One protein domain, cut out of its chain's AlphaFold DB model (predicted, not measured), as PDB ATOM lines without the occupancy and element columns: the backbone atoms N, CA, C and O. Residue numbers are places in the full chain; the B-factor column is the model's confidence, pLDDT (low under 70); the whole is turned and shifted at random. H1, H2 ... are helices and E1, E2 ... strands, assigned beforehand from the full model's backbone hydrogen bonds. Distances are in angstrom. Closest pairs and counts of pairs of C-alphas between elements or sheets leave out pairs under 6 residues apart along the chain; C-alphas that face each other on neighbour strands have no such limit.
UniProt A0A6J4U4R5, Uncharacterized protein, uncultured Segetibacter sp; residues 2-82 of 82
ATOM      1  N   PHE A   2      25.715 -14.017  16.940       50.31
ATOM      2  CA  PHE A   2      24.693 -13.120  17.538       50.31
ATOM      3  C   PHE A   2      24.857 -11.625  17.201       50.31
ATOM      4  O   PHE A   2      23.929 -10.853  17.391       50.31
ATOM      5  N   ILE A   3      26.008 -11.233  16.645       48.88
ATOM      6  CA  ILE A   3      26.384  -9.832  16.372       48.88
ATOM      7  C   ILE A   3      25.403  -9.128  15.406       48.88
ATOM      8  O   ILE A   3      25.251  -7.916  15.448       48.88
ATOM      9  N   SER A   4      24.668  -9.873  14.574       60.16
ATOM     10  CA  SER A   4      23.928  -9.285  13.454       60.16
ATOM     11  C   SER A   4      22.576  -8.650  13.794       60.16
ATOM     12  O   SER A   4      22.034  -7.956  12.942       60.16
ATOM     13  N   ILE A   5      21.978  -8.887  14.969       64.19
ATOM     14  CA  ILE A   5      20.656  -8.304  15.287       64.19
ATOM     15  C   ILE A   5      20.797  -6.867  15.787       64.19
ATOM     16  O   ILE A   5      20.053  -5.999  15.337       64.19
ATOM     17  N   GLU A   6      21.794  -6.594  16.630       62.88
ATOM     18  CA  GLU A   6      22.120  -5.227  17.057       62.88
ATOM     19  C   GLU A   6      22.504  -4.346  15.854       62.88
ATOM     20  O   GLU A   6      22.090  -3.192  15.759       62.88
ATOM     21  N   GLU A   7      23.197  -4.922  14.865       66.50
ATOM     22  CA  GLU A   7      23.573  -4.238  13.621       66.50
ATOM     23  C   GLU A   7      22.385  -3.923  12.698       66.50
ATOM     24  O   GLU A   7      22.475  -3.019  11.868       66.50
ATOM     25  N   LYS A   8      21.252  -4.627  12.832       69.12
ATOM     26  CA  LYS A   8      20.067  -4.416  11.980       69.12
ATOM     27  C   LYS A   8      19.300  -3.131  12.299       69.12
ATOM     28  O   LYS A   8      18.341  -2.841  11.589       69.12
ATOM     29  N   GLN A   9      19.703  -2.385  13.337       73.12
ATOM     30  CA  GLN A   9      19.090  -1.116  13.760       73.12
ATOM     31  C   GLN A   9      17.556  -1.162  13.752       73.12
ATOM     32  O   GLN A   9      16.870  -0.261  13.267       73.12
ATOM     33  N   VAL A  10      17.010  -2.264  14.262       82.19
ATOM     34  CA  VAL A  10      15.570  -2.488  14.275       82.19
ATOM     35  C   VAL A  10      14.926  -1.443  15.174       82.19
ATOM     36  O   VAL A  10      15.272  -1.309  16.349       82.19
ATOM     37  N   LYS A  11      13.958  -0.704  14.633       87.88
ATOM     38  CA  LYS A  11      13.262   0.330  15.392       87.88
ATOM     39  C   LYS A  11      12.517  -0.280  16.584       87.88
ATOM     40  O   LYS A  11      11.646  -1.133  16.415       87.88
ATOM     41  N   GLY A  12      12.823   0.216  17.778       91.50
ATOM     42  CA  GLY A  12      12.220  -0.242  19.026       91.50
ATOM     43  C   GLY A  12      12.786  -1.564  19.544       91.50
ATOM     44  O   GLY A  12      12.141  -2.183  20.377       91.50
ATOM     45  N   TYR A  13      13.944  -2.024  19.059       92.56
ATOM     46  CA  TYR A  13      14.720  -3.070  19.729       92.56
ATOM     47  C   TYR A  13      15.394  -2.500  20.981       92.56
ATOM     48  O   TYR A  13      16.040  -1.455  20.916       92.56
ATOM     49  N   LEU A  14      15.225  -3.183  22.111       92.50
ATOM     50  CA  LEU A  14      15.662  -2.719  23.432       92.50
ATOM     51  C   LEU A  14      16.810  -3.552  24.005       92.50
ATOM     52  O   LEU A  14      17.535  -3.077  24.874       92.50
ATOM     53  N   GLY A  15      16.997  -4.779  23.518       91.00
ATOM     54  CA  GLY A  15      18.096  -5.629  23.949       91.00
ATOM     55  C   GLY A  15      17.857  -7.110  23.696       91.00
ATOM     56  O   GLY A  15      16.808  -7.529  23.201       91.00
ATOM     57  N   ILE A  16      18.857  -7.903  24.067       91.06
ATOM     58  CA  ILE A  16      18.864  -9.354  23.919       91.06
ATOM     59  C   ILE A  16      19.495 -10.008  25.140       91.06
ATOM     60  O   ILE A  16      20.460  -9.511  25.718       91.06
ATOM     61  N   GLN A  17      18.968 -11.167  25.499       91.56
ATOM     62  CA  GLN A  17      19.549 -12.070  26.473       91.56
ATOM     63  C   GLN A  17      19.709 -13.440  25.826       91.56
ATOM     64  O   GLN A  17      18.802 -13.935  25.156       91.56
ATOM     65  N   LEU A  18      20.862 -14.066  26.057       92.25
ATOM     66  CA  LEU A  18      21.087 -15.464  25.724       92.25
ATOM     67  C   LEU A  18      21.174 -16.261  27.020       92.25
ATOM     68  O   LEU A  18      22.141 -16.163  27.774       92.25
ATOM     69  N   LEU A  19      20.149 -17.059  27.260       94.81
ATOM     70  CA  LEU A  19      20.067 -17.968  28.385       94.81
ATOM     71  C   LEU A  19      20.658 -19.313  27.976       94.81
ATOM     72  O   LEU A  19      20.459 -19.781  26.854       94.81
ATOM     73  N   LYS A  20      21.354 -19.954  28.911       96.44
ATOM     74  CA  LYS A  20      21.836 -21.326  28.773       96.44
ATOM     75  C   LYS A  20      21.341 -22.132  29.961       96.44
ATOM     76  O   LYS A  20      21.587 -21.753  31.105       96.44
ATOM     77  N   ARG A  21      20.711 -23.273  29.695       97.44
ATOM     78  CA  ARG A  21      20.243 -24.211  30.716       97.44
ATOM     79  C   ARG A  21      20.815 -25.599  30.454       97.44
ATOM     80  O   ARG A  21      20.699 -26.133  29.355       97.44
ATOM     81  N   GLN A  22      21.442 -26.186  31.471       97.88
ATOM     82  CA  GLN A  22      21.881 -27.580  31.423       97.88
ATOM     83  C   GLN A  22      20.690 -28.490  31.738       97.88
ATOM     84  O   GLN A  22      20.065 -28.342  32.786       97.88
ATOM     85  N   LEU A  23      20.388 -29.428  30.844       96.00
ATOM     86  CA  LEU A  23      19.429 -30.508  31.065       96.00
ATOM     87  C   LEU A  23      20.183 -31.829  31.260       96.00
ATOM     88  O   LEU A  23      21.410 -31.886  31.140       96.00
ATOM     89  N   GLN A  24      19.450 -32.903  31.564       96.44
ATOM     90  CA  GLN A  24      20.041 -34.216  31.831       96.44
ATOM     91  C   GLN A  24      20.841 -34.757  30.635       96.44
ATOM     92  O   GLN A  24      21.909 -35.333  30.826       96.44
ATOM     93  N   THR A  25      20.335 -34.566  29.414       96.12
ATOM     94  CA  THR A  25      20.933 -35.105  28.178       96.12
ATOM     95  C   THR A  25      21.247 -34.037  27.136       96.12
ATOM     96  O   THR A  25      21.836 -34.344  26.106       96.12
ATOM     97  N   GLU A  26      20.851 -32.788  27.379       95.88
ATOM     98  CA  GLU A  26      20.909 -31.702  26.400       95.88
ATOM     99  C   GLU A  26      21.396 -30.408  27.053       95.88
ATOM    100  O   GLU A  26      21.331 -30.230  28.272       95.88
ATOM    101  N   VAL A  27      21.860 -29.479  26.222       96.44
ATOM    102  CA  VAL A  27      22.059 -28.083  26.608       96.44
ATOM    103  C   VAL A  27      21.055 -27.267  25.825       96.44
ATOM    104  O   VAL A  27      21.049 -27.295  24.597       96.44
ATOM    105  N   GLU A  28      20.218 -26.536  26.540       95.19
ATOM    106  CA  GLU A  28      19.228 -25.660  25.944       95.19
ATOM    107  C   GLU A  28      19.754 -24.227  25.921       95.19
ATOM    108  O   GLU A  28      20.342 -23.749  26.898       95.19
ATOM    109  N   PHE A  29      19.531 -23.552  24.798       93.69
ATOM    110  CA  PHE A  29      19.797 -22.131  24.638       93.69
ATOM    111  C   PHE A  29      18.491 -21.419  24.305       93.69
ATOM    112  O   PHE A  29      17.804 -21.807  23.362       93.69
ATOM    113  N   THR A  30      18.177 -20.358  25.043       93.12
ATOM    114  CA  THR A  30      16.989 -19.531  24.804       93.12
ATOM    115  C   THR A  30      17.429 -18.107  24.546       93.12
ATOM    116  O   THR A  30      18.203 -17.541  25.314       93.12
ATOM    117  N   THR A  31      16.938 -17.525  23.458       91.06
ATOM    118  CA  THR A  31      17.152 -16.109  23.168       91.06
ATOM    119  C   THR A  31      15.898 -15.338  23.553       91.06
ATOM    120  O   THR A  31      14.828 -15.632  23.030       91.06
ATOM    121  N   ILE A  32      16.032 -14.354  24.441       93.38
ATOM    122  CA  ILE A  32      14.976 -13.381  24.736       93.38
ATOM    123  C   ILE A  32      15.375 -12.074  24.067       93.38
ATOM    124  O   ILE A  32      16.470 -11.575  24.302       93.38
ATOM    125  N   MET A  33      14.500 -11.527  23.231       92.00
ATOM    126  CA  MET A  33      14.680 -10.212  22.622       92.00
ATOM    127  C   MET A  33      13.589  -9.286  23.136       92.00
ATOM    128  O   MET A  33      12.413  -9.647  23.121       92.00
ATOM    129  N   LEU A  34      13.984  -8.098  23.579       94.06
ATOM    130  CA  LEU A  34      13.072  -7.089  24.096       94.06
ATOM    131  C   LEU A  34      12.796  -6.053  23.012       94.06
ATOM    132  O   LEU A  34      13.712  -5.567  22.344       94.06
ATOM    133  N   PHE A  35      11.522  -5.708  22.861       94.75
ATOM    134  CA  PHE A  35      11.057  -4.699  21.921       94.75
ATOM    135  C   PHE A  35      10.038  -3.776  22.590       94.75
ATOM    136  O   PHE A  35       9.310  -4.202  23.481       94.75
ATOM    137  N   GLU A  36       9.938  -2.533  22.117       95.62
ATOM    138  CA  GLU A  36       8.971  -1.542  22.615       95.62
ATOM    139  C   GLU A  36       7.512  -1.989  22.441       95.62
ATOM    140  O   GLU A  36       6.647  -1.618  23.231       95.62
ATOM    141  N   LYS A  37       7.213  -2.733  21.368       94.19
ATOM    142  CA  LYS A  37       5.868  -3.226  21.038       94.19
ATOM    143  C   LYS A  37       5.916  -4.358  20.017       94.19
ATOM    144  O   LYS A  37       6.873  -4.477  19.253       94.19
ATOM    145  N   LEU A  38       4.819  -5.110  19.909       92.81
ATOM    146  CA  LEU A  38       4.692  -6.232  18.969       92.81
ATOM    147  C   LEU A  38       4.930  -5.837  17.501       92.81
ATOM    148  O   LEU A  38       5.503  -6.603  16.734       92.81
ATOM    149  N   GLU A  39       4.549  -4.627  17.095       92.38
ATOM    150  CA  GLU A  39       4.795  -4.156  15.724       92.38
ATOM    151  C   GLU A  39       6.290  -4.055  15.381       92.38
ATOM    152  O   GLU A  39       6.673  -4.298  14.238       92.38
ATOM    153  N   SER A  40       7.155  -3.764  16.358       92.56
ATOM    154  CA  SER A  40       8.609  -3.807  16.155       92.56
ATOM    155  C   SER A  40       9.099  -5.235  15.908       92.56
ATOM    156  O   SER A  40       9.979  -5.451  15.077       92.56
ATOM    157  N   VAL A  41       8.474  -6.225  16.555       90.88
ATOM    158  CA  VAL A  41       8.752  -7.648  16.317       90.88
ATOM    159  C   VAL A  41       8.351  -8.052  14.899       90.88
ATOM    160  O   VAL A  41       9.133  -8.690  14.201       90.88
ATOM    161  N   LYS A  42       7.171  -7.633  14.432       91.62
ATOM    162  CA  LYS A  42       6.713  -7.907  13.059       91.62
ATOM    163  C   LYS A  42       7.618  -7.277  12.005       91.62
ATOM    164  O   LYS A  42       7.922  -7.910  11.002       91.62
ATOM    165  N   GLN A  43       8.098  -6.054  12.236       88.69
ATOM    166  CA  GLN A  43       9.065  -5.410  11.337       88.69
ATOM    167  C   GLN A  43      10.398  -6.164  11.285       88.69
ATOM    168  O   GLN A  43      11.043  -6.204  10.239       88.69
ATOM    169  N   PHE A  44      10.801  -6.769  12.400       86.44
ATOM    170  CA  PHE A  44      12.024  -7.553  12.490       86.44
ATOM    171  C   PHE A  44      11.912  -8.940  11.846       86.44
ATOM    172  O   PHE A  44      12.784  -9.332  11.070       86.44
ATOM    173  N   ALA A  45      10.866  -9.690  12.197       86.50
ATOM    174  CA  ALA A  45      10.706 -11.099  11.845       86.50
ATOM    175  C   ALA A  45       9.853 -11.324  10.581       86.50
ATOM    176  O   ALA A  45       9.868 -12.417  10.015       86.50
ATOM    177  N   GLY A  46       9.150 -10.295  10.106       88.00
ATOM    178  CA  GLY A  46       8.243 -10.357   8.963       88.00
ATOM    179  C   GLY A  46       6.833 -10.824   9.334       88.00
ATOM    180  O   GLY A  46       6.460 -10.885  10.503       88.00
ATOM    181  N   GLU A  47       6.029 -11.158   8.321       84.94
ATOM    182  CA  GLU A  47       4.612 -11.527   8.498       84.94
ATOM    183  C   GLU A  47       4.417 -12.778   9.369       84.94
ATOM    184  O   GLU A  47       3.462 -12.852  10.136       84.94
ATOM    185  N   ASN A  48       5.363 -13.720   9.323       89.56
ATOM    186  CA  ASN A  48       5.355 -14.943  10.127       89.56
ATOM    187  C   ASN A  48       6.167 -14.777  11.418       89.56
ATOM    188  O   ASN A  48       6.972 -15.639  11.756       89.56
ATOM    189  N   TYR A  49       5.983 -13.659  12.124       89.62
ATOM    190  CA  TYR A  49       6.774 -13.279  13.305       89.62
ATOM    191  C   TYR A  49       6.717 -14.283  14.472       89.62
ATOM    192  O   TYR A  49       7.521 -14.203  15.400       89.62
ATOM    193  N   GLU A  50       5.773 -15.222  14.441       92.06
ATOM    194  CA  GLU A  50       5.666 -16.316  15.405       92.06
ATOM    195  C   GLU A  50       6.499 -17.533  15.005       92.06
ATOM    196  O   GLU A  50       6.883 -18.291  15.877       92.06
ATOM    197  N   VAL A  51       6.855 -17.715  13.733       92.38
ATOM    198  CA  VAL A  51       7.626 -18.883  13.291       92.38
ATOM    199  C   VAL A  51       9.099 -18.698  13.640       92.38
ATOM    200  O   VAL A  51       9.735 -17.713  13.258       92.38
ATOM    201  N   ALA A  52       9.678 -19.678  14.332       88.62
ATOM    202  CA  ALA A  52      11.085 -19.645  14.686       88.62
ATOM    203  C   ALA A  52      11.966 -19.759  13.432       88.62
ATOM    204  O   ALA A  52      11.971 -20.764  12.709       88.62
ATOM    205  N   TYR A  53      12.781 -18.732  13.189       84.88
ATOM    206  CA  TYR A  53      13.799 -18.790  12.149       84.88
ATOM    207  C   TYR A  53      15.013 -19.587  12.636       84.88
ATOM    208  O   TYR A  53      15.932 -19.055  13.258       84.88
ATOM    209  N   VAL A  54      15.026 -20.880  12.315       86.00
ATOM    210  CA  VAL A  54      16.172 -21.764  12.559       86.00
ATOM    211  C   VAL A  54      16.785 -22.166  11.214       86.00
ATOM    212  O   VAL A  54      16.167 -22.957  10.492       86.00
ATOM    213  N   PRO A  55      17.974 -21.644  10.845       85.62
ATOM    214  CA  PRO A  55      18.651 -22.000   9.598       85.62
ATOM    215  C   PRO A  55      18.866 -23.510   9.470       85.62
ATOM    216  O   PRO A  55      19.179 -24.168  10.458       85.62
ATOM    217  N   ALA A  56      18.786 -24.056   8.252       88.50
ATOM    218  CA  ALA A  56      18.923 -25.500   8.005       88.50
ATOM    219  C   ALA A  56      20.185 -26.105   8.650       88.50
ATOM    220  O   ALA A  56      20.101 -27.096   9.364       88.50
ATOM    221  N   LYS A  57      21.329 -25.425   8.516       86.31
ATOM    222  CA  LYS A  57      22.598 -25.842   9.131       86.31
ATOM    223  C   LYS A  57      22.556 -25.883  10.665       86.31
ATOM    224  O   LYS A  57      23.266 -26.668  11.277       86.31
ATOM    225  N   ALA A  58      21.754 -25.025  11.295       85.94
ATOM    226  CA  ALA A  58      21.550 -25.072  12.740       85.94
ATOM    227  C   ALA A  58      20.636 -26.247  13.122       85.94
ATOM    228  O   ALA A  58      20.911 -26.923  14.105       85.94
ATOM    229  N   ARG A  59      19.606 -26.543  12.313       90.25
ATOM    230  CA  ARG A  59      18.715 -27.700  12.529       90.25
ATOM    231  C   ARG A  59      19.466 -29.031  12.521       90.25
ATOM    232  O   ARG A  59      19.099 -29.915  13.276       90.25
ATOM    233  N   GLU A  60      20.533 -29.156  11.732       92.44
ATOM    234  CA  GLU A  60      21.397 -30.351  11.717       92.44
ATOM    235  C   GLU A  60      22.107 -30.617  13.058       92.44
ATOM    236  O   GLU A  60      22.500 -31.749  13.329       92.44
ATOM    237  N   LEU A  61      22.288 -29.587  13.891       90.69
ATOM    238  CA  LEU A  61      22.999 -29.674  15.172       90.69
ATOM    239  C   LEU A  61      22.060 -29.778  16.378       90.69
ATOM    240  O   LEU A  61      22.498 -30.144  17.468       90.69
ATOM    241  N   LEU A  62      20.795 -29.402  16.209       92.44
ATOM    242  CA  LEU A  62      19.820 -29.333  17.288       92.44
ATOM    243  C   LEU A  62      19.107 -30.677  17.419       92.44
ATOM    244  O   LEU A  62      18.547 -31.184  16.452       92.44
ATOM    245  N   SER A  63      19.075 -31.231  18.632       93.88
ATOM    246  CA  SER A  63      18.251 -32.409  18.928       93.88
ATOM    247  C   SER A  63      16.755 -32.097  18.811       93.88
ATOM    248  O   SER A  63      15.972 -32.941  18.383       93.88
ATOM    249  N   ARG A  64      16.371 -30.868  19.174       94.12
ATOM    250  CA  ARG A  64      15.029 -30.292  19.047       94.12
ATOM    251  C   ARG A  64      15.101 -28.765  19.107       94.12
ATOM    252  O   ARG A  64      16.075 -28.207  19.614       94.12
ATOM    253  N   PHE A  65      14.063 -28.097  18.620       94.38
ATOM    254  CA  PHE A  65      13.853 -26.657  18.766       94.38
ATOM    255  C   PHE A  65      12.354 -26.354  18.731       94.38
ATOM    256  O   PHE A  65      11.583 -27.144  18.186       94.38
ATOM    257  N   ASP A  66      11.947 -25.220  19.296       93.06
ATOM    258  CA  ASP A  66      10.555 -24.783  19.230       93.06
ATOM    259  C   ASP A  66      10.249 -24.241  17.832       93.06
ATOM    260  O   ASP A  66      10.950 -23.364  17.327       93.06
ATOM    261  N   GLU A  67       9.200 -24.755  17.189       93.94
ATOM    262  CA  GLU A  67       8.801 -24.309  15.844       93.94
ATOM    263  C   GLU A  67       8.275 -22.870  15.838       93.94
ATOM    264  O   GLU A  67       8.364 -22.188  14.815       93.94
ATOM    265  N   ASN A  68       7.768 -22.401  16.981       94.69
ATOM    266  CA  ASN A  68       7.220 -21.064  17.148       94.69
ATOM    267  C   ASN A  68       7.855 -20.340  18.341       94.69
ATOM    268  O   ASN A  68       8.060 -20.923  19.405       94.69
ATOM    269  N   SER A  69       8.133 -19.051  18.163       93.00
ATOM    270  CA  SER A  69       8.518 -18.120  19.220       93.00
ATOM    271  C   SER A  69       7.284 -17.669  19.992       93.00
ATOM    272  O   SER A  69       6.259 -17.331  19.400       93.00
ATOM    273  N   ILE A  70       7.400 -17.617  21.316       94.06
ATOM    274  CA  ILE A  70       6.338 -17.118  22.187       94.06
ATOM    275  C   ILE A  70       6.579 -15.636  22.478       94.06
ATOM    276  O   ILE A  70       7.677 -15.244  22.874       94.06
ATOM    277  N   HIS A  71       5.541 -14.819  22.301       93.50
ATOM    278  CA  HIS A  71       5.579 -13.378  22.557       93.50
ATOM    279  C   HIS A  71       4.899 -13.074  23.888       93.50
ATOM    280  O   HIS A  71       3.741 -13.432  24.098       93.50
ATOM    281  N   HIS A  72       5.620 -12.404  24.781       94.88
ATOM    282  CA  HIS A  72       5.129 -12.011  26.098       94.88
ATOM    283  C   HIS A  72       5.106 -10.490  26.234       94.88
ATOM    284  O   HIS A  72       5.930  -9.792  25.646       94.88
ATOM    285  N   GLU A  73       4.185  -9.988  27.054       95.75
ATOM    286  CA  GLU A  73       4.192  -8.600  27.507       95.75
ATOM    287  C   GLU A  73       4.895  -8.513  28.863       95.75
ATOM    288  O   GLU A  73       4.572  -9.248  29.802       95.75
ATOM    289  N   VAL A  74       5.867  -7.607  28.972       94.94
ATOM    290  CA  VAL A  74       6.538  -7.322  30.240       94.94
ATOM    291  C   VAL A  74       5.633  -6.415  31.068       94.94
ATOM    292  O   VAL A  74       5.562  -5.210  30.855       94.94
ATOM    293  N   ILE A  75       4.934  -7.015  32.026       97.25
ATOM    294  CA  ILE A  75       4.028  -6.321  32.954       97.25
ATOM    295  C   ILE A  75       4.752  -5.715  34.165       97.25
ATOM    296  O   ILE A  75       4.234  -4.795  34.797       97.25
ATOM    297  N   HIS A  76       5.945  -6.214  34.500       95.69
ATOM    298  CA  HIS A  76       6.781  -5.677  35.568       95.69
ATOM    299  C   HIS A  76       8.245  -6.077  35.363       95.69
ATOM    300  O   HIS A  76       8.526  -7.232  35.050       95.69
ATOM    301  N   GLU A  77       9.165  -5.141  35.580       92.75
ATOM    302  CA  GLU A  77      10.604  -5.375  35.481       92.75
ATOM    303  C   GLU A  77      11.340  -4.554  36.546       92.75
ATOM    304  O   GLU A  77      11.007  -3.393  36.785       92.75
ATOM    305  N   LEU A  78      12.313  -5.173  37.215       94.06
ATOM    306  CA  LEU A  78      13.147  -4.547  38.236       94.06
ATOM    307  C   LEU A  78      14.589  -4.996  38.042       94.06
ATOM    308  O   LEU A  78      14.860  -6.188  37.899       94.06
ATOM    309  N   TYR A  79      15.505  -4.039  38.116       89.75
ATOM    310  CA  TYR A  79      16.940  -4.278  38.092       89.75
ATOM    311  C   TYR A  79      17.535  -3.781  39.404       89.75
ATOM    312  O   TYR A  79      17.216  -2.680  39.853       89.75
ATOM    313  N   TYR A  80      18.377  -4.604  40.020       90.75
ATOM    314  CA  TYR A  80      19.157  -4.224  41.189       90.75
ATOM    315  C   TYR A  80      20.607  -4.049  40.759       90.75
ATOM    316  O   TYR A  80      21.143  -4.914  40.064       90.75
ATOM    317  N   ASP A  81      21.232  -2.962  41.195       86.19
ATOM    318  CA  ASP A  81      22.676  -2.795  41.092       86.19
ATOM    319  C   ASP A  81      23.324  -3.721  42.131       86.19
ATOM    320  O   ASP A  81      23.057  -3.601  43.330       86.19
ATOM    321  N   TRP A  82      24.103  -4.694  41.665       64.62
ATOM    322  CA  TRP A  82      24.836  -5.659  42.488       64.62
ATOM    323  C   TRP A  82      26.318  -5.305  42.573       64.62
ATOM    324  O   TRP A  82      26.861  -4.756  41.587       64.62
TER     325      TRP A  82
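What this domain is: This is residues 2 to 82 of the 82 residues of an uncharacterized protein of uncultured Segetibacter sp (UniProt A0A6J4U4R5). A long hairpin of two strands, E1 and E2, has the short helix H2 at its open end and the small helix H1 near the E1 side of that end. From H2 a mostly unnamed excursion runs beside the hairpin toward the end where its turn lies, passes through the small helix H3 and folds back; residues 75 to 82 then stick out as a tail, and residues 55 to 61 also stand free. The printed part has 81 residues, with three named helices and two named strands in the order H1, E1, E2, H2, H3; the sheet is E1 - E2, antiparallel. The class is mixed, helices and strands, though under half of the residues are in named elements. The whole is only just loose, close to compact, with a radius of gyration of the C-alphas of 14.4 A and spans of 38 by 34 by 23 A.

How they stand to each other: The sheet has two strands, E1, residues 13 to 22, and E2, residues 27 to 35, which form a hairpin joined by a tight link. They are antiparallel, with 165 degrees between their directions; C-alphas 16 and 33 face each other at 4.5 A. N 14 and O 34 are within hydrogen-bond range at 2.8 A, as are N 28 and O 21 at 2.9 A. H2, residues 38 to 45, follows E2 by a tight link; the closest C-alphas of E2 and H2 are those of Phe 35 and Val 41, 6.7 A apart. The closest C-alphas of E1 and H2 are those of Tyr 13 and Ser 40, at 7.1 A. For H1, residues 3 to 6, and E1, the closest C-alphas are those of Glu 6 and Gly 15, at 8.0 A. H3, residues 56 to 59, is apart from E1, E2, H1 and H2. In H2 every O i to N i+4 pair is within hydrogen-bond range; H1 and H3 are too short for such a pair.

Where its parts are: E1 measures 28.1 A from C-alpha 13 at (14.720, -3.070, 19.729) to C-alpha 22 at (21.881, -27.580, 31.423). E2 measures 26.3 A and ends at C-alpha 35 at (11.057, -4.699, 21.921). H2 is 10.5 A long, H1 6.3 A and H3 5.0 A; H3 ends at C-alpha 59 at (18.715, -27.700, 12.529).

The domain as a whole: The two C-alphas farthest apart are those of Ala 56 and Asp 81, 40.3 A. The printed part has no cut, and no link between named elements is long. Residues 60 to 82 hold no named element. The mean pLDDT of the printed part is 88.7; residues 2 to 8 and residue 82 are under 70.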